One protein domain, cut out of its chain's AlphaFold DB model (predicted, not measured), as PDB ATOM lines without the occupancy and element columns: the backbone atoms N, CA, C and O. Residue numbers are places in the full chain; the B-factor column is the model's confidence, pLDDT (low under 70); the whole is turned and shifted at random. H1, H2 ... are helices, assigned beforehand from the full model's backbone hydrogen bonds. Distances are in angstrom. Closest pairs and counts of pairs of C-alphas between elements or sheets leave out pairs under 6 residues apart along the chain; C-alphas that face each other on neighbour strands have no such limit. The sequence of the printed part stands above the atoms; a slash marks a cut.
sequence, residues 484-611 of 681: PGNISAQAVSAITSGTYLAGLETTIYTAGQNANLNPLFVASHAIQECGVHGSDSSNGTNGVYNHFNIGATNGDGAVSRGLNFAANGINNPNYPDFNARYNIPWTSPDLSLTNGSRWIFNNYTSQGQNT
ATOM      1  N   PRO A 484      16.510  10.160   7.735       75.56
ATOM      2  CA  PRO A 484      17.881   9.962   7.260       75.56
ATOM      3  C   PRO A 484      18.970  10.740   8.008       75.56
ATOM      4  O   PRO A 484      20.135  10.675   7.629       75.56
ATOM      5  N   GLY A 485      18.628  11.486   9.059       70.25
ATOM      6  CA  GLY A 485      19.576  12.338   9.763       70.25
ATOM      7  C   GLY A 485      20.121  13.449   8.860       70.25
ATOM      8  O   GLY A 485      19.413  13.974   7.999       70.25
ATOM      9  N   ASN A 486      21.377  13.836   9.085       69.62
ATOM     10  CA  ASN A 486      22.032  14.924   8.359       69.62
ATOM     11  C   ASN A 486      22.913  14.383   7.218       69.62
ATOM     12  O   ASN A 486      24.136  14.353   7.330       69.62
ATOM     13  N   ILE A 487      22.290  13.926   6.129       78.06
ATOM     14  CA  ILE A 487      22.987  13.550   4.888       78.06
ATOM     15  C   ILE A 487      23.013  14.780   3.986       78.06
ATOM     16  O   ILE A 487      21.976  15.163   3.462       78.06
ATOM     17  N   SER A 488      24.165  15.427   3.817       73.88
ATOM     18  CA  SER A 488      24.268  16.664   3.030       73.88
ATOM     19  C   SER A 488      24.123  16.419   1.521       73.88
ATOM     20  O   SER A 488      24.339  15.312   1.031       73.88
ATOM     21  N   ALA A 489      23.837  17.472   0.747       68.00
ATOM     22  CA  ALA A 489      23.908  17.399  -0.718       68.00
ATOM     23  C   ALA A 489      25.315  17.001  -1.214       68.00
ATOM     24  O   ALA A 489      25.437  16.288  -2.203       68.00
ATOM     25  N   GLN A 490      26.375  17.382  -0.491       70.00
ATOM     26  CA  GLN A 490      27.739  16.925  -0.778       70.00
ATOM     27  C   GLN A 490      27.861  15.401  -0.637       70.00
ATOM     28  O   GLN A 490      28.478  14.759  -1.472       70.00
ATOM     29  N   ALA A 491      27.231  14.795   0.372       69.31
ATOM     30  CA  ALA A 491      27.252  13.341   0.510       69.31
ATOM     31  C   ALA A 491      26.565  12.646  -0.681       69.31
ATOM     32  O   ALA A 491      27.004  11.596  -1.145       69.31
ATOM     33  N   VAL A 492      25.522  13.262  -1.246       84.38
ATOM     34  CA  VAL A 492      24.846  12.744  -2.445       84.38
ATOM     35  C   VAL A 492      25.784  12.688  -3.657       84.38
ATOM     36  O   VAL A 492      25.670  11.753  -4.455       84.38
ATOM     37  N   SER A 493      26.764  13.598  -3.761       79.88
ATOM     38  CA  SER A 493      27.724  13.584  -4.874       79.88
ATOM     39  C   SER A 493      28.570  12.312  -4.931       79.88
ATOM     40  O   SER A 493      29.042  11.946  -6.005       79.88
ATOM     41  N   ALA A 494      28.724  11.602  -3.806       73.88
ATOM     42  CA  ALA A 494      29.426  10.321  -3.756       73.88
ATOM     43  C   ALA A 494      28.752   9.230  -4.607       73.88
ATOM     44  O   ALA A 494      29.414   8.286  -5.033       73.88
ATOM     45  N   ILE A 495      27.445   9.354  -4.863       82.88
ATOM     46  CA  ILE A 495      26.687   8.418  -5.698       82.88
ATOM     47  C   ILE A 495      26.418   8.994  -7.092       82.88
ATOM     48  O   ILE A 495      26.406   8.241  -8.064       82.88
ATOM     49  N   THR A 496      26.180  10.303  -7.207       87.38
ATOM     50  CA  THR A 496      25.774  10.921  -8.481       87.38
ATOM     51  C   THR A 496      26.946  11.237  -9.406       87.38
ATOM     52  O   THR A 496      26.737  11.338 -10.618       87.38
ATOM     53  N   SER A 497      28.168  11.370  -8.881       82.00
ATOM     54  CA  SER A 497      29.355  11.661  -9.691       82.00
ATOM     55  C   SER A 497      29.572  10.599 -10.775       82.00
ATOM     56  O   SER A 497      29.509   9.399 -10.517       82.00
ATOM     57  N   GLY A 498      29.796  11.044 -12.015       80.81
ATOM     58  CA  GLY A 498      29.953  10.157 -13.175       80.81
ATOM     59  C   GLY A 498      28.653   9.524 -13.691       80.81
ATOM     60  O   GLY A 498      28.705   8.676 -14.579       80.81
ATOM     61  N   THR A 499      27.493   9.934 -13.173       89.69
ATOM     62  CA  THR A 499      26.174   9.450 -13.615       89.69
ATOM     63  C   THR A 499      25.356  10.562 -14.267       89.69
ATOM     64  O   THR A 499      25.703  11.741 -14.185       89.69
ATOM     65  N   TYR A 500      24.217  10.208 -14.864       92.44
ATOM     66  CA  TYR A 500      23.265  11.190 -15.402       92.44
ATOM     67  C   TYR A 500      22.649  12.117 -14.332       92.44
ATOM     68  O   TYR A 500      22.028  13.119 -14.679       92.44
ATOM     69  N   LEU A 501      22.815  11.792 -13.045       92.81
ATOM     70  CA  LEU A 501      22.336  12.593 -11.917       92.81
ATOM     71  C   LEU A 501      23.334  13.665 -11.460       92.81
ATOM     72  O   LEU A 501      23.010  14.434 -10.554       92.81
ATOM     73  N   ALA A 502      24.540  13.713 -12.034       91.62
ATOM     74  CA  ALA A 502      25.536  14.716 -11.677       91.62
ATOM     75  C   ALA A 502      24.973  16.137 -11.870       91.62
ATOM     76  O   ALA A 502      24.434  16.470 -12.927       91.62
ATOM     77  N   GLY A 503      25.090  16.977 -10.842       89.56
ATOM     78  CA  GLY A 503      24.513  18.324 -10.807       89.56
ATOM     79  C   GLY A 503      23.089  18.401 -10.238       89.56
ATOM     80  O   GLY A 503      22.551  19.502 -10.102       89.56
ATOM     81  N   LEU A 504      22.464  17.268  -9.889       92.75
ATOM     82  CA  LEU A 504      21.139  17.202  -9.250       92.75
ATOM     83  C   LEU A 504      21.213  16.902  -7.744       92.75
ATOM     84  O   LEU A 504      20.194  16.603  -7.122       92.75
ATOM     85  N   GLU A 505      22.385  17.000  -7.123       91.81
ATOM     86  CA  GLU A 505      22.629  16.584  -5.735       91.81
ATOM     87  C   GLU A 505      21.717  17.309  -4.742       91.81
ATOM     88  O   GLU A 505      21.122  16.692  -3.860       91.81
ATOM     89  N   THR A 506      21.560  18.626  -4.912       86.94
ATOM     90  CA  THR A 506      20.692  19.443  -4.048       86.94
ATOM     91  C   THR A 506      19.219  19.073  -4.221       86.94
ATOM     92  O   THR A 506      18.469  19.030  -3.243       86.94
ATOM     93  N   THR A 507      18.804  18.768  -5.452       89.44
ATOM     94  CA  THR A 507      17.450  18.298  -5.761       89.44
ATOM     95  C   THR A 507      17.186  16.943  -5.115       89.44
ATOM     96  O   THR A 507      16.167  16.776  -4.453       89.44
ATOM     97  N   ILE A 508      18.114  15.994  -5.242       96.75
ATOM     98  CA  ILE A 508      18.003  14.655  -4.650       96.75
ATOM     99  C   ILE A 508      17.979  14.731  -3.124       96.75
ATOM    100  O   ILE A 508      17.122  14.113  -2.491       96.75
ATOM    101  N   TYR A 509      18.871  15.528  -2.534       88.25
ATOM    102  CA  TYR A 509      18.868  15.820  -1.105       88.25
ATOM    103  C   TYR A 509      17.499  16.333  -0.650       88.25
ATOM    104  O   TYR A 509      16.871  15.744   0.227       88.25
ATOM    105  N   THR A 510      16.993  17.381  -1.299       84.31
ATOM    106  CA  THR A 510      15.709  18.000  -0.948       84.31
ATOM    107  C   THR A 510      14.541  17.027  -1.127       84.31
ATOM    108  O   THR A 510      13.662  16.952  -0.266       84.31
ATOM    109  N   ALA A 511      14.543  16.244  -2.207       89.19
ATOM    110  CA  ALA A 511      13.546  15.216  -2.481       89.19
ATOM    111  C   ALA A 511      13.511  14.149  -1.377       89.19
ATOM    112  O   ALA A 511      12.433  13.833  -0.871       89.19
ATOM    113  N   GLY A 512      14.681  13.646  -0.969       90.62
ATOM    114  CA  GLY A 512      14.817  12.686   0.126       90.62
ATOM    115  C   GLY A 512      14.308  13.251   1.449       90.62
ATOM    116  O   GLY A 512      13.388  12.687   2.044       90.62
ATOM    117  N   GLN A 513      14.812  14.419   1.862       84.38
ATOM    118  CA  GLN A 513      14.398  15.059   3.117       84.38
ATOM    119  C   GLN A 513      12.881  15.287   3.173       84.38
ATOM    120  O   GLN A 513      12.235  14.928   4.158       84.38
ATOM    121  N   ASN A 514      12.289  15.828   2.103       82.19
ATOM    122  CA  ASN A 514      10.855  16.121   2.047       82.19
ATOM    123  C   ASN A 514       9.983  14.859   2.045       82.19
ATOM    124  O   ASN A 514       8.857  14.887   2.544       82.19
ATOM    125  N   ALA A 515      10.478  13.762   1.471       84.94
ATOM    126  CA  ALA A 515       9.775  12.485   1.434       84.94
ATOM    127  C   ALA A 515      10.017  11.620   2.680       84.94
ATOM    128  O   ALA A 515       9.431  10.546   2.774       84.94
ATOM    129  N   ASN A 516      10.860  12.056   3.623       87.00
ATOM    130  CA  ASN A 516      11.376  11.223   4.711       87.00
ATOM    131  C   ASN A 516      12.084   9.951   4.202       87.00
ATOM    132  O   ASN A 516      11.836   8.838   4.676       87.00
ATOM    133  N   LEU A 517      12.950  10.134   3.204       95.25
ATOM    134  CA  LEU A 517      13.780   9.102   2.599       95.25
ATOM    135  C   LEU A 517      15.252   9.506   2.615       95.25
ATOM    136  O   LEU A 517      15.603  10.668   2.435       95.25
ATOM    137  N   ASN A 518      16.116   8.515   2.762       96.19
ATOM    138  CA  ASN A 518      17.555   8.653   2.658       96.19
ATOM    139  C   ASN A 518      17.980   9.204   1.283       96.19
ATOM    140  O   ASN A 518      17.730   8.546   0.275       96.19
ATOM    141  N   PRO A 519      18.643  10.378   1.206       95.75
ATOM    142  CA  PRO A 519      19.086  10.943  -0.069       95.75
ATOM    143  C   PRO A 519      20.031  10.046  -0.878       95.75
ATOM    144  O   PRO A 519      19.959  10.038  -2.105       95.75
ATOM    145  N   LEU A 520      20.877   9.250  -0.213       94.75
ATOM    146  CA  LEU A 520      21.745   8.279  -0.886       94.75
ATOM    147  C   LEU A 520      20.932   7.137  -1.498       94.75
ATOM    148  O   LEU A 520      21.241   6.679  -2.596       94.75
ATOM    149  N   PHE A 521      19.852   6.724  -0.829       97.44
ATOM    150  CA  PHE A 521      18.888   5.794  -1.410       97.44
ATOM    151  C   PHE A 521      18.180   6.413  -2.614       97.44
ATOM    152  O   PHE A 521      18.119   5.771  -3.652       97.44
ATOM    153  N   VAL A 522      17.713   7.662  -2.530       97.81
ATOM    154  CA  VAL A 522      17.052   8.335  -3.663       97.81
ATOM    155  C   VAL A 522      17.958   8.353  -4.902       97.81
ATOM    156  O   VAL A 522      17.505   8.001  -5.990       97.81
ATOM    157  N   ALA A 523      19.243   8.694  -4.742       96.12
ATOM    158  CA  ALA A 523      20.220   8.635  -5.833       96.12
ATOM    159  C   ALA A 523      20.448   7.199  -6.334       96.12
ATOM    160  O   ALA A 523      20.387   6.942  -7.537       96.12
ATOM    161  N   SER A 524      20.696   6.259  -5.414       94.25
ATOM    162  CA  SER A 524      20.962   4.857  -5.745       94.25
ATOM    163  C   SER A 524      19.814   4.227  -6.523       94.25
ATOM    164  O   SER A 524      20.035   3.564  -7.535       94.25
ATOM    165  N   HIS A 525      18.594   4.488  -6.077       95.69
ATOM    166  CA  HIS A 525      17.386   3.922  -6.636       95.69
ATOM    167  C   HIS A 525      17.063   4.518  -8.006       95.69
ATOM    168  O   HIS A 525      16.724   3.791  -8.932       95.69
ATOM    169  N   ALA A 526      17.271   5.824  -8.199       95.44
ATOM    170  CA  ALA A 526      17.144   6.432  -9.523       95.44
ATOM    171  C   ALA A 526      18.132   5.820 -10.541       95.44
ATOM    172  O   ALA A 526      17.758   5.522 -11.676       95.44
ATOM    173  N   ILE A 527      19.374   5.546 -10.123       89.62
ATOM    174  CA  ILE A 527      20.366   4.841 -10.956       89.62
ATOM    175  C   ILE A 527      19.951   3.392 -11.221       89.62
ATOM    176  O   ILE A 527      20.156   2.901 -12.329       89.62
ATOM    177  N   GLN A 528      19.390   2.700 -10.229       88.25
ATOM    178  CA  GLN A 528      18.892   1.337 -10.405       88.25
ATOM    179  C   GLN A 528      17.796   1.278 -11.480       88.25
ATOM    180  O   GLN A 528      17.778   0.344 -12.280       88.25
ATOM    181  N   GLU A 529      16.933   2.291 -11.530       86.69
ATOM    182  CA  GLU A 529      15.798   2.354 -12.453       86.69
ATOM    183  C   GLU A 529      16.172   2.849 -13.851       86.69
ATOM    184  O   GLU A 529      15.694   2.331 -14.862       86.69
ATOM    185  N   CYS A 530      17.027   3.861 -13.943       87.06
ATOM    186  CA  CYS A 530      17.344   4.503 -15.218       87.06
ATOM    187  C   CYS A 530      18.716   4.112 -15.777       87.06
ATOM    188  O   CYS A 530      19.043   4.506 -16.892       87.06
ATOM    189  N   GLY A 531      19.509   3.338 -15.038       85.81
ATOM    190  CA  GLY A 531      20.902   3.051 -15.362       85.81
ATOM    191  C   GLY A 531      21.835   4.229 -15.061       85.81
ATOM    192  O   GLY A 531      21.415   5.371 -14.878       85.81
ATOM    193  N   VAL A 532      23.145   3.968 -15.037       79.31
ATOM    194  CA  VAL A 532      24.163   4.989 -14.701       79.31
ATOM    195  C   VAL A 532      24.210   6.155 -15.695       79.31
ATOM    196  O   VAL A 532      24.528   7.278 -15.311       79.31
ATOM    197  N   HIS A 533      23.846   5.915 -16.955       89.19
ATOM    198  CA  HIS A 533      23.828   6.921 -18.023       89.19
ATOM    199  C   HIS A 533      22.430   7.490 -18.290       89.19
ATOM    200  O   HIS A 533      22.251   8.269 -19.225       89.19
ATOM    201  N   GLY A 534      21.451   7.123 -17.463       88.50
ATOM    202  CA  GLY A 534      20.061   7.485 -17.670       88.50
ATOM    203  C   GLY A 534      19.412   6.701 -18.810       88.50
ATOM    204  O   GLY A 534      20.018   5.865 -19.481       88.50
ATOM    205  N   SER A 535      18.139   6.999 -19.024       89.12
ATOM    206  CA  SER A 535      17.295   6.421 -20.063       89.12
ATOM    207  C   SER A 535      16.400   7.502 -20.668       89.12
ATOM    208  O   SER A 535      16.305   8.612 -20.144       89.12
ATOM    209  N   ASP A 536      15.664   7.179 -21.730       89.12
ATOM    210  CA  ASP A 536      14.620   8.063 -22.276       89.12
ATOM    211  C   ASP A 536      13.613   8.522 -21.200       89.12
ATOM    212  O   ASP A 536      13.065   9.623 -21.297       89.12
ATOM    213  N   SER A 537      13.406   7.702 -20.160       89.62
ATOM    214  CA  SER A 537      12.579   8.005 -18.987       89.62
ATOM    215  C   SER A 537      13.139   9.192 -18.192       89.62
ATOM    216  O   SER A 537      12.411  10.127 -17.857       89.62
ATOM    217  N   SER A 538      14.451   9.211 -17.939       89.81
ATOM    218  CA  SER A 538      15.119  10.260 -17.160       89.81
ATOM    219  C   SER A 538      15.593  11.453 -17.988       89.81
ATOM    220  O   SER A 538      15.814  12.522 -17.430       89.81
ATOM    221  N   ASN A 539      15.739  11.304 -19.305       89.31
ATOM    222  CA  ASN A 539      16.319  12.328 -20.182       89.31
ATOM    223  C   ASN A 539      15.308  13.387 -20.657       89.31
ATOM    224  O   ASN A 539      15.659  14.261 -21.449       89.31
ATOM    225  N   GLY A 540      14.060  13.339 -20.181       83.38
ATOM    226  CA  GLY A 540      13.075  14.380 -20.475       83.38
ATOM    227  C   GLY A 540      12.354  14.200 -21.809       83.38
ATOM    228  O   GLY A 540      12.017  15.195 -22.455       83.38
ATOM    229  N   THR A 541      12.139  12.962 -22.265       86.94
ATOM    230  CA  THR A 541      11.472  12.684 -23.547       86.94
ATOM    231  C   THR A 541      10.118  13.398 -23.623       86.94
ATOM    232  O   THR A 541       9.266  13.246 -22.749       86.94
ATOM    233  N   ASN A 542       9.910  14.203 -24.673       86.75
ATOM    234  CA  ASN A 542       8.740  15.084 -24.835       86.75
ATOM    235  C   ASN A 542       8.515  16.083 -23.677       86.75
ATOM    236  O   ASN A 542       7.386  16.506 -23.432       86.75
ATOM    237  N   GLY A 543       9.579  16.477 -22.971       91.12
ATOM    238  CA  GLY A 543       9.526  17.417 -21.850       91.12
ATOM    239  C   GLY A 543       9.036  16.808 -20.535       91.12
ATOM    240  O   GLY A 543       8.650  17.560 -19.643       91.12
ATOM    241  N   VAL A 544       9.021  15.476 -20.410       93.88
ATOM    242  CA  VAL A 544       8.538  14.750 -19.224       93.88
ATOM    243  C   VAL A 544       9.620  13.813 -18.696       93.88
ATOM    244  O   VAL A 544      10.323  13.171 -19.471       93.88
ATOM    245  N   TYR A 545       9.744  13.734 -17.370       95.94
ATOM    246  CA  TYR A 545      10.818  13.033 -16.670       95.94
ATOM    247  C   TYR A 545      10.257  11.999 -15.690       95.94
ATOM    248  O   TYR A 545       9.377  12.310 -14.885       95.94
ATOM    249  N   ASN A 546      10.826  10.798 -15.663       95.06
ATOM    250  CA  ASN A 546      10.518   9.748 -14.694       95.06
ATOM    251  C   ASN A 546      11.805   9.037 -14.244       95.06
ATOM    252  O   ASN A 546      12.310   8.150 -14.921       95.06
ATOM    253  N   HIS A 547      12.342   9.442 -13.091       95.94
ATOM    254  CA  HIS A 547      13.625   8.943 -12.574       95.94
ATOM    255  C   HIS A 547      13.529   7.583 -11.870       95.94
ATOM    256  O   HIS A 547      14.557   7.024 -11.515       95.94
ATOM    257  N   PHE A 548      12.320   7.055 -11.664       93.69
ATOM    258  CA  PHE A 548      12.096   5.818 -10.906       93.69
ATOM    259  C   PHE A 548      11.214   4.810 -11.654       93.69
ATOM    260  O   PHE A 548      10.640   3.921 -11.032       93.69
ATOM    261  N   ASN A 549      11.014   5.018 -12.962       90.38
ATOM    262  CA  ASN A 549      10.129   4.224 -13.821       90.38
ATOM    263  C   ASN A 549       8.727   3.962 -13.239       90.38
ATOM    264  O   ASN A 549       8.094   2.943 -13.516       90.38
ATOM    265  N   ILE A 550       8.182   4.904 -12.466       89.44
ATOM    266  CA  ILE A 550       6.869   4.723 -11.838       89.44
ATOM    267  C   ILE A 550       5.802   4.614 -12.931       89.44
ATOM    268  O   ILE A 550       5.707   5.475 -13.806       89.44
ATOM    269  N   GLY A 551       5.004   3.546 -12.883       84.12
ATOM    270  CA  GLY A 551       3.991   3.245 -13.898       84.12
ATOM    271  C   GLY A 551       4.517   2.494 -15.130       84.12
ATOM    272  O   GLY A 551       3.730   2.189 -16.028       84.12
ATOM    273  N   ALA A 552       5.808   2.154 -15.184       81.19
ATOM    274  CA  ALA A 552       6.356   1.270 -16.206       81.19
ATOM    275  C   ALA A 552       6.025  -0.193 -15.866       81.19
ATOM    276  O   ALA A 552       6.670  -0.821 -15.037       81.19
ATOM    277  N   THR A 553       4.986  -0.750 -16.487       72.19
ATOM    278  CA  THR A 553       4.684  -2.190 -16.369       72.19
ATOM    279  C   THR A 553       5.478  -3.000 -17.398       72.19
ATOM    280  O   THR A 553       5.739  -2.488 -18.490       72.19
ATOM    281  N   ASN A 554       5.805  -4.262 -17.089       64.12
ATOM    282  CA  ASN A 554       6.621  -5.160 -17.927       64.12
ATOM    283  C   ASN A 554       6.122  -5.288 -19.384       64.12
ATOM    284  O   ASN A 554       4.929  -5.128 -19.666       64.12
ATOM    285  N   GLY A 555       7.044  -5.610 -20.301       62.75
ATOM    286  CA  GLY A 555       6.796  -5.813 -21.738       62.75
ATOM    287  C   GLY A 555       7.096  -4.595 -22.624       62.75
ATOM    288  O   GLY A 555       7.448  -3.519 -22.136       62.75
ATOM    289  N   ASP A 556       6.920  -4.740 -23.941       63.06
ATOM    290  CA  ASP A 556       7.238  -3.698 -24.932       63.06
ATOM    291  C   ASP A 556       6.594  -2.347 -24.584       63.06
ATOM    292  O   ASP A 556       5.405  -2.267 -24.264       63.06
ATOM    293  N   GLY A 557       7.378  -1.265 -24.625       74.62
ATOM    294  CA  GLY A 557       6.904   0.094 -24.334       74.62
ATOM    295  C   GLY A 557       6.797   0.456 -22.845       74.62
ATOM    296  O   GLY A 557       6.075   1.398 -22.516       74.62
ATOM    297  N   ALA A 558       7.492  -0.257 -21.949       79.50
ATOM    298  CA  ALA A 558       7.535   0.049 -20.512       79.50
ATOM    299  C   ALA A 558       7.938   1.509 -20.234       79.50
ATOM    300  O   ALA A 558       7.243   2.211 -19.498       79.50
ATOM    301  N   VAL A 559       8.976   2.005 -20.918       83.38
ATOM    302  CA  VAL A 559       9.410   3.411 -20.849       83.38
ATOM    303  C   VAL A 559       8.291   4.364 -21.275       83.38
ATOM    304  O   VAL A 559       7.979   5.315 -20.563       83.38
ATOM    305  N   SER A 560       7.612   4.083 -22.392       86.44
ATOM    306  CA  SER A 560       6.493   4.903 -22.871       86.44
ATOM    307  C   SER A 560       5.330   4.949 -21.874       86.44
ATOM    308  O   SER A 560       4.691   5.990 -21.732       86.44
ATOM    309  N   ARG A 561       5.056   3.847 -21.160       88.44
ATOM    310  CA  ARG A 561       4.048   3.805 -20.086       88.44
ATOM    311  C   ARG A 561       4.479   4.616 -18.866       88.44
ATOM    312  O   ARG A 561       3.679   5.405 -18.369       88.44
ATOM    313  N   GLY A 562       5.735   4.490 -18.439       91.38
ATOM    314  CA  GLY A 562       6.297   5.299 -17.353       91.38
ATOM    315  C   GLY A 562       6.264   6.800 -17.663       91.38
ATOM    316  O   GLY A 562       5.861   7.604 -16.823       91.38
ATOM    317  N   LEU A 563       6.599   7.192 -18.894       91.62
ATOM    318  CA  LEU A 563       6.480   8.578 -19.358       91.62
ATOM    319  C   LEU A 563       5.017   9.030 -19.455       91.62
ATOM    320  O   LEU A 563       4.701  10.165 -19.105       91.62
ATOM    321  N   ASN A 564       4.099   8.153 -19.876       92.19
ATOM    322  CA  ASN A 564       2.671   8.465 -19.891       92.19
ATOM    323  C   ASN A 564       2.123   8.707 -18.478       92.19
ATOM    324  O   ASN A 564       1.372   9.664 -18.290       92.19
ATOM    325  N   PHE A 565       2.534   7.898 -17.498       91.94
ATOM    326  CA  PHE A 565       2.214   8.115 -16.090       91.94
ATOM    327  C   PHE A 565       2.772   9.455 -15.600       91.94
ATOM    328  O   PHE A 565       2.038  10.253 -15.028       91.94
ATOM    329  N   ALA A 566       4.038   9.755 -15.883       94.81
ATOM    330  CA  ALA A 566       4.642  11.028 -15.494       94.81
ATOM    331  C   ALA A 566       3.984  12.244 -16.179       94.81
ATOM    332  O   ALA A 566       4.004  13.340 -15.623       94.81
ATOM    333  N   ALA A 567       3.371  12.066 -17.353       94.56
ATOM    334  CA  ALA A 567       2.672  13.121 -18.089       94.56
ATOM    335  C   ALA A 567       1.197  13.287 -17.685       94.56
ATOM    336  O   ALA A 567       0.682  14.401 -17.663       94.56
ATOM    337  N   ASN A 568       0.490  12.191 -17.400       91.38
ATOM    338  CA  ASN A 568      -0.976  12.186 -17.289       91.38
ATOM    339  C   ASN A 568      -1.495  11.568 -15.985       91.38
ATOM    340  O   ASN A 568      -2.669  11.723 -15.647       91.38
ATOM    341  N   GLY A 569      -0.632  10.871 -15.251       88.88
ATOM    342  CA  GLY A 569      -0.952  10.190 -14.006       88.88
ATOM    343  C   GLY A 569      -1.981   9.095 -14.214       88.88
ATOM    344  O   GLY A 569      -1.895   8.324 -15.169       88.88
ATOM    345  N   ILE A 570      -2.959   9.024 -13.314       85.44
ATOM    346  CA  ILE A 570      -4.074   8.086 -13.436       85.44
ATOM    347  C   ILE A 570      -5.383   8.851 -13.577       85.44
ATOM    348  O   ILE A 570      -5.623   9.841 -12.892       85.44
ATOM    349  N   ASN A 571      -6.271   8.343 -14.425       86.12
ATOM    350  CA  ASN A 571      -7.652   8.799 -14.486       86.12
ATOM    351  C   ASN A 571      -8.547   7.764 -13.794       86.12
ATOM    352  O   ASN A 571      -9.158   6.917 -14.447       86.12
ATOM    353  N   ASN A 572      -8.546   7.776 -12.457       81.06
ATOM    354  CA  ASN A 572      -9.324   6.848 -11.639       81.06
ATOM    355  C   ASN A 572     -10.305   7.625 -10.740       81.06
ATOM    356  O   ASN A 572      -9.852   8.295  -9.811       81.06
ATOM    357  N   PRO A 573     -11.633   7.509 -10.949       84.31
ATOM    358  CA  PRO A 573     -12.640   8.216 -10.152       84.31
ATOM    359  C   PRO A 573     -12.597   7.915  -8.649       84.31
ATOM    360  O   PRO A 573     -13.074   8.723  -7.858       84.31
ATOM    361  N   ASN A 574     -12.019   6.780  -8.242       85.44
ATOM    362  CA  ASN A 574     -11.850   6.433  -6.828       85.44
ATOM    363  C   ASN A 574     -10.674   7.175  -6.168       85.44
ATOM    364  O   ASN A 574     -10.565   7.185  -4.945       85.44
ATOM    365  N   TYR A 575      -9.805   7.802  -6.965       74.44
ATOM    366  CA  TYR A 575      -8.638   8.559  -6.511       74.44
ATOM    367  C   TYR A 575      -8.530   9.906  -7.253       74.44
ATOM    368  O   TYR A 575      -7.527  10.155  -7.926       74.44
ATOM    369  N   PRO A 576      -9.540  10.790  -7.140       82.06
ATOM    370  CA  PRO A 576      -9.606  12.024  -7.929       82.06
ATOM    371  C   PRO A 576      -8.437  12.981  -7.645       82.06
ATOM    372  O   PRO A 576      -8.000  13.702  -8.536       82.06
ATOM    373  N   ASP A 577      -7.869  12.927  -6.437       80.00
ATOM    374  CA  ASP A 577      -6.758  13.787  -6.022       80.00
ATOM    375  C   ASP A 577      -5.375  13.174  -6.291       80.00
ATOM    376  O   ASP A 577      -4.367  13.730  -5.854       80.00
ATOM    377  N   PHE A 578      -5.279  12.019  -6.966       83.69
ATOM    378  CA  PHE A 578      -3.999  11.325  -7.161       83.69
ATOM    379  C   PHE A 578      -2.974  12.203  -7.885       83.69
ATOM    380  O   PHE A 578      -1.855  12.379  -7.406       83.69
ATOM    381  N   ASN A 579      -3.368  12.789  -9.016       85.31
ATOM    382  CA  ASN A 579      -2.461  13.593  -9.833       85.31
ATOM    383  C   ASN A 579      -2.000  14.849  -9.079       85.31
ATOM    384  O   ASN A 579      -0.818  15.182  -9.116       85.31
ATOM    385  N   ALA A 580      -2.902  15.488  -8.325       80.56
ATOM    386  CA  ALA A 580      -2.571  16.623  -7.467       80.56
ATOM    387  C   ALA A 580      -1.627  16.216  -6.320       80.56
ATOM    388  O   ALA A 580      -0.646  16.906  -6.041       80.56
ATOM    389  N   ARG A 581      -1.865  15.053  -5.695       82.75
ATOM    390  CA  ARG A 581      -1.029  14.507  -4.616       82.75
ATOM    391  C   ARG A 581       0.406  14.251  -5.051       82.75
ATOM    392  O   ARG A 581       1.274  14.337  -4.198       82.75
ATOM    393  N   TYR A 582       0.657  13.939  -6.320       84.25
ATOM    394  CA  TYR A 582       2.003  13.689  -6.853       84.25
ATOM    395  C   TYR A 582       2.484  14.770  -7.827       84.25
ATOM    396  O   TYR A 582       3.485  14.566  -8.502       84.25
ATOM    397  N   ASN A 583       1.799  15.914  -7.887       85.88
ATOM    398  CA  ASN A 583       2.139  17.055  -8.739       85.88
ATOM    399  C   ASN A 583       2.464  16.675 -10.201       85.88
ATOM    400  O   ASN A 583       3.493  17.067 -10.747       85.88
ATOM    401  N   ILE A 584       1.603  15.855 -10.805       86.88
ATOM    402  CA  ILE A 584       1.701  15.428 -12.208       86.88
ATOM    403  C   ILE A 584       1.114  16.541 -13.098       86.88
ATOM    404  O   ILE A 584       0.023  17.027 -12.779       86.88
ATOM    405  N   PRO A 585       1.763  16.945 -14.211       95.12
ATOM    406  CA  PRO A 585       2.895  16.292 -14.880       95.12
ATOM    407  C   PRO A 585       4.285  16.606 -14.308       95.12
ATOM    408  O   PRO A 585       4.556  17.716 -13.855       95.12
ATOM    409  N   TRP A 586       5.212  15.652 -14.429       94.81
ATOM    410  CA  TRP A 586       6.623  15.814 -14.052       94.81
ATOM    411  C   TRP A 586       7.450  16.378 -15.209       94.81
ATOM    412  O   TRP A 586       8.124  15.650 -15.936       94.81
ATOM    413  N   THR A 587       7.392  17.696 -15.392       94.69
ATOM    414  CA  THR A 587       8.027  18.404 -16.520       94.69
ATOM    415  C   THR A 587       9.471  18.850 -16.268       94.69
ATOM    416  O   THR A 587      10.058  19.566 -17.078       94.69
ATOM    417  N   SER A 588      10.066  18.434 -15.149       93.44
ATOM    418  CA  SER A 588      11.465  18.699 -14.809       93.44
ATOM    419  C   SER A 588      12.065  17.554 -13.982       93.44
ATOM    420  O   SER A 588      11.313  16.805 -13.343       93.44
ATOM    421  N   PRO A 589      13.408  17.433 -13.925       93.19
ATOM    422  CA  PRO A 589      14.070  16.503 -13.015       93.19
ATOM    423  C   PRO A 589      13.670  16.717 -11.552       93.19
ATOM    424  O   PRO A 589      13.408  15.751 -10.846       93.19
ATOM    425  N   ASP A 590      13.525  17.975 -11.123       89.81
ATOM    426  CA  ASP A 590      13.100  18.340  -9.766       89.81
ATOM    427  C   ASP A 590      11.713  17.798  -9.404       89.81
ATOM    428  O   ASP A 590      11.540  17.154  -8.364       89.81
ATOM    429  N   LEU A 591      10.738  17.969 -10.304       86.50
ATOM    430  CA  LEU A 591       9.394  17.436 -10.114       86.50
ATOM    431  C   LEU A 591       9.401  15.908 -10.069       86.50
ATOM    432  O   LEU A 591       8.735  15.323  -9.217       86.50
ATOM    433  N   SER A 592      10.164  15.273 -10.955       96.19
ATOM    434  CA  SER A 592      10.271  13.818 -11.047       96.19
ATOM    435  C   SER A 592      10.911  13.202  -9.799       96.19
ATOM    436  O   SER A 592      10.333  12.305  -9.185       96.19
ATOM    437  N   LEU A 593      12.057  13.733  -9.364       96.31
ATOM    438  CA  LEU A 593      12.790  13.258  -8.191       96.31
ATOM    439  C   LEU A 593      11.999  13.497  -6.899       96.31
ATOM    440  O   LEU A 593      11.826  12.570  -6.107       96.31
ATOM    441  N   THR A 594      11.449  14.699  -6.707       85.88
ATOM    442  CA  THR A 594      10.682  15.050  -5.500       85.88
ATOM    443  C   THR A 594       9.400  14.231  -5.377       85.88
ATOM    444  O   THR A 594       9.114  13.646  -4.329       85.88
ATOM    445  N   ASN A 595       8.603  14.159  -6.446       89.25
ATOM    446  CA  ASN A 595       7.306  13.491  -6.381       89.25
ATOM    447  C   ASN A 595       7.409  11.974  -6.512       89.25
ATOM    448  O   ASN A 595       6.608  11.271  -5.893       89.25
ATOM    449  N   GLY A 596       8.406  11.475  -7.239       93.25
ATOM    450  CA  GLY A 596       8.738  10.058  -7.272       93.25
ATOM    451  C   GLY A 596       9.216   9.549  -5.912       93.25
ATOM    452  O   GLY A 596       8.689   8.552  -5.427       93.25
ATOM    453  N   SER A 597      10.081  10.299  -5.217       94.88
ATOM    454  CA  SER A 597      10.488   9.977  -3.836       94.88
ATOM    455  C   SER A 597       9.284   9.920  -2.890       94.88
ATOM    456  O   SER A 597       9.115   8.966  -2.132       94.88
ATOM    457  N   ARG A 598       8.369  10.895  -2.983       88.06
ATOM    458  CA  ARG A 598       7.114  10.881  -2.212       88.06
ATOM    459  C   ARG A 598       6.232   9.674  -2.546       88.06
ATOM    460  O   ARG A 598       5.577   9.126  -1.658       88.06
ATOM    461  N   TRP A 599       6.194   9.254  -3.808       89.31
ATOM    462  CA  TRP A 599       5.475   8.052  -4.227       89.31
ATOM    463  C   TRP A 599       6.102   6.785  -3.634       89.31
ATOM    464  O   TRP A 599       5.368   5.967  -3.078       89.31
ATOM    465  N   ILE A 600       7.431   6.659  -3.650       93.44
ATOM    466  CA  ILE A 600       8.148   5.539  -3.021       93.44
ATOM    467  C   ILE A 600       7.844   5.483  -1.521       93.44
ATOM    468  O   ILE A 600       7.458   4.431  -1.009       93.44
ATOM    469  N   PHE A 601       7.919   6.618  -0.818       87.56
ATOM    470  CA  PHE A 601       7.588   6.673   0.606       87.56
ATOM    471  C   PHE A 601       6.162   6.180   0.883       87.56
ATOM    472  O   PHE A 601       5.957   5.287   1.708       87.56
ATOM    473  N   ASN A 602       5.169   6.709   0.164       80.81
ATOM    474  CA  ASN A 602       3.758   6.389   0.393       80.81
ATOM    475  C   ASN A 602       3.398   4.930   0.075       80.81
ATOM    476  O   ASN A 602       2.523   4.374   0.737       80.81
ATOM    477  N   ASN A 603       4.034   4.324  -0.932       82.88
ATOM    478  CA  ASN A 603       3.664   2.990  -1.417       82.88
ATOM    479  C   ASN A 603       4.547   1.862  -0.861       82.88
ATOM    480  O   ASN A 603       4.113   0.713  -0.906       82.88
ATOM    481  N   TYR A 604       5.733   2.176  -0.324       88.12
ATOM    482  CA  TYR A 604       6.694   1.177   0.157       88.12
ATOM    483  C   TYR A 604       7.139   1.446   1.598       88.12
ATOM    484  O   TYR A 604       6.734   0.732   2.518       88.12
ATOM    485  N   THR A 605       7.945   2.484   1.845       89.44
ATOM    486  CA  THR A 605       8.625   2.614   3.151       89.44
ATOM    487  C   THR A 605       7.666   2.944   4.300       89.44
ATOM    488  O   THR A 605       7.824   2.416   5.403       89.44
ATOM    489  N   SER A 606       6.610   3.729   4.052       84.19
ATOM    490  CA  SER A 606       5.525   3.959   5.024       84.19
ATOM    491  C   SER A 606       4.588   2.756   5.186       84.19
ATOM    492  O   SER A 606       3.974   2.608   6.240       84.19
ATOM    493  N   GLN A 607       4.544   1.854   4.198       81.56
ATOM    494  CA  GLN A 607       3.813   0.581   4.254       81.56
ATOM    495  C   GLN A 607       4.625  -0.526   4.940       81.56
ATOM    496  O   GLN A 607       4.204  -1.677   4.999       81.56
ATOM    497  N   GLY A 608       5.803  -0.199   5.480       79.94
ATOM    498  CA  GLY A 608       6.633  -1.150   6.206       79.94
ATOM    499  C   GLY A 608       7.656  -1.900   5.360       79.94
ATOM    500  O   GLY A 608       8.279  -2.814   5.898       79.94
ATOM    501  N   GLN A 609       7.859  -1.506   4.098       89.25
ATOM    502  CA  GLN A 609       8.998  -1.909   3.269       89.25
ATOM    503  C   GLN A 609      10.098  -0.845   3.349       89.25
ATOM    504  O   GLN A 609      10.442  -0.198   2.366       89.25
ATOM    505  N   ASN A 610      10.590  -0.580   4.558       91.00
ATOM    506  CA  ASN A 610      11.501   0.533   4.844       91.00
ATOM    507  C   ASN A 610      12.994   0.195   4.697       91.00
ATOM    508  O   ASN A 610      13.829   0.977   5.138       91.00
ATOM    509  N   THR A 611      13.317  -0.942   4.088       95.06
ATOM    510  CA  THR A 611      14.672  -1.342   3.687       95.06
ATOM    511  C   THR A 611      14.626  -1.794   2.232       95.06
ATOM    512  O   THR A 611      13.572  -2.232   1.758       95.06
TER     513      THR A 611
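This is residues 484 to 611 of the 681 residues of the protein "Uncharacterized conserved protein YjdB, contains Ig-like domain" of Oscillospiraceae bacterium (UniProt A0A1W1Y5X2). Four helices make a cluster in two crossed pairs, H1 beside H3 and H2 beside H6, while H4 and the short H5 sit toward the other end of the long axis, joined to the cluster mostly by loops. A stretch with no named element, residues 531 to 557, leads from H3 to H4, and residues 572 to 577 stick out at the H5 end. The printed part has 128 residues with six named helices, H1 to H6 in chain order, and no named strand; the class is all helix, though under half of the residues, 61, are in named elements. It is compact, with a radius of gyration of the C-alphas of 13.9 A and spans of 41 by 29 by 23 A.

Start at H1, residues 489 to 496, and go on to H2, residues 505 to 515, the hub, which touches three other helices. H1 and H2 touch, about perpendicular at 75 degrees, with Ala 489 and Thr 506 the closest C-alphas at 5.1 A. Next comes H3, residues 519 to 530; its residues 519 to 523 alone touch H2, about perpendicular at 75 degrees, with the C-alphas of Gly 512 and Pro 519 closest at 4.6 A. With residues 519 to 524 alone H3 touches H1, at a shallow tilt of 27 degrees, the same way, closest at the C-alphas of Val 492 and Leu 520, 5.7 A. Farther along, H6, residues 589 to 603, touches H2 at a shallow tilt of 30 degrees, the same way; the C-alphas of Ala 511 and Thr 594 come closest, at 4.2 A. The helix packing is thus part aligned, part crossed: two of the four touching pairs are at a shallow tilt. H4, residues 558 to 568, is close to but not clearly touching H6, with the C-alphas of Ala 566 and Ser 592 closest at 7.7 A. H5, residues 578 to 581, is close to but not clearly touching H4, with the C-alphas of Asn 568 and Asn 579 closest at 7.7 A. In H2, H3, H4 and H6 every O i to N i+4 pair is within hydrogen-bond range; in H1 2 of 4 are, and H5 is too short for such a pair.

Find C-alpha 489 at (23.908, 17.399, -0.718), where H1 begins. H2 is 15.3 A long, H3 16.6 A and H4 15.2 A. H6 is the longest helix by residues; it runs 20.6 A from C-alpha 589 at (14.070, 16.503, -13.015) to C-alpha 603 at (3.664, 2.990, -1.417).

The farthest C-alphas, of Gly 498 and Pro 573, are 42.7 A apart. The printed part has no cut; the link from H3 to H4 is long, and that from H2 to H3 tight. Mean pLDDT of the printed part is 86.7; residues 486, 489, 491 and 554 to 556 are under 70.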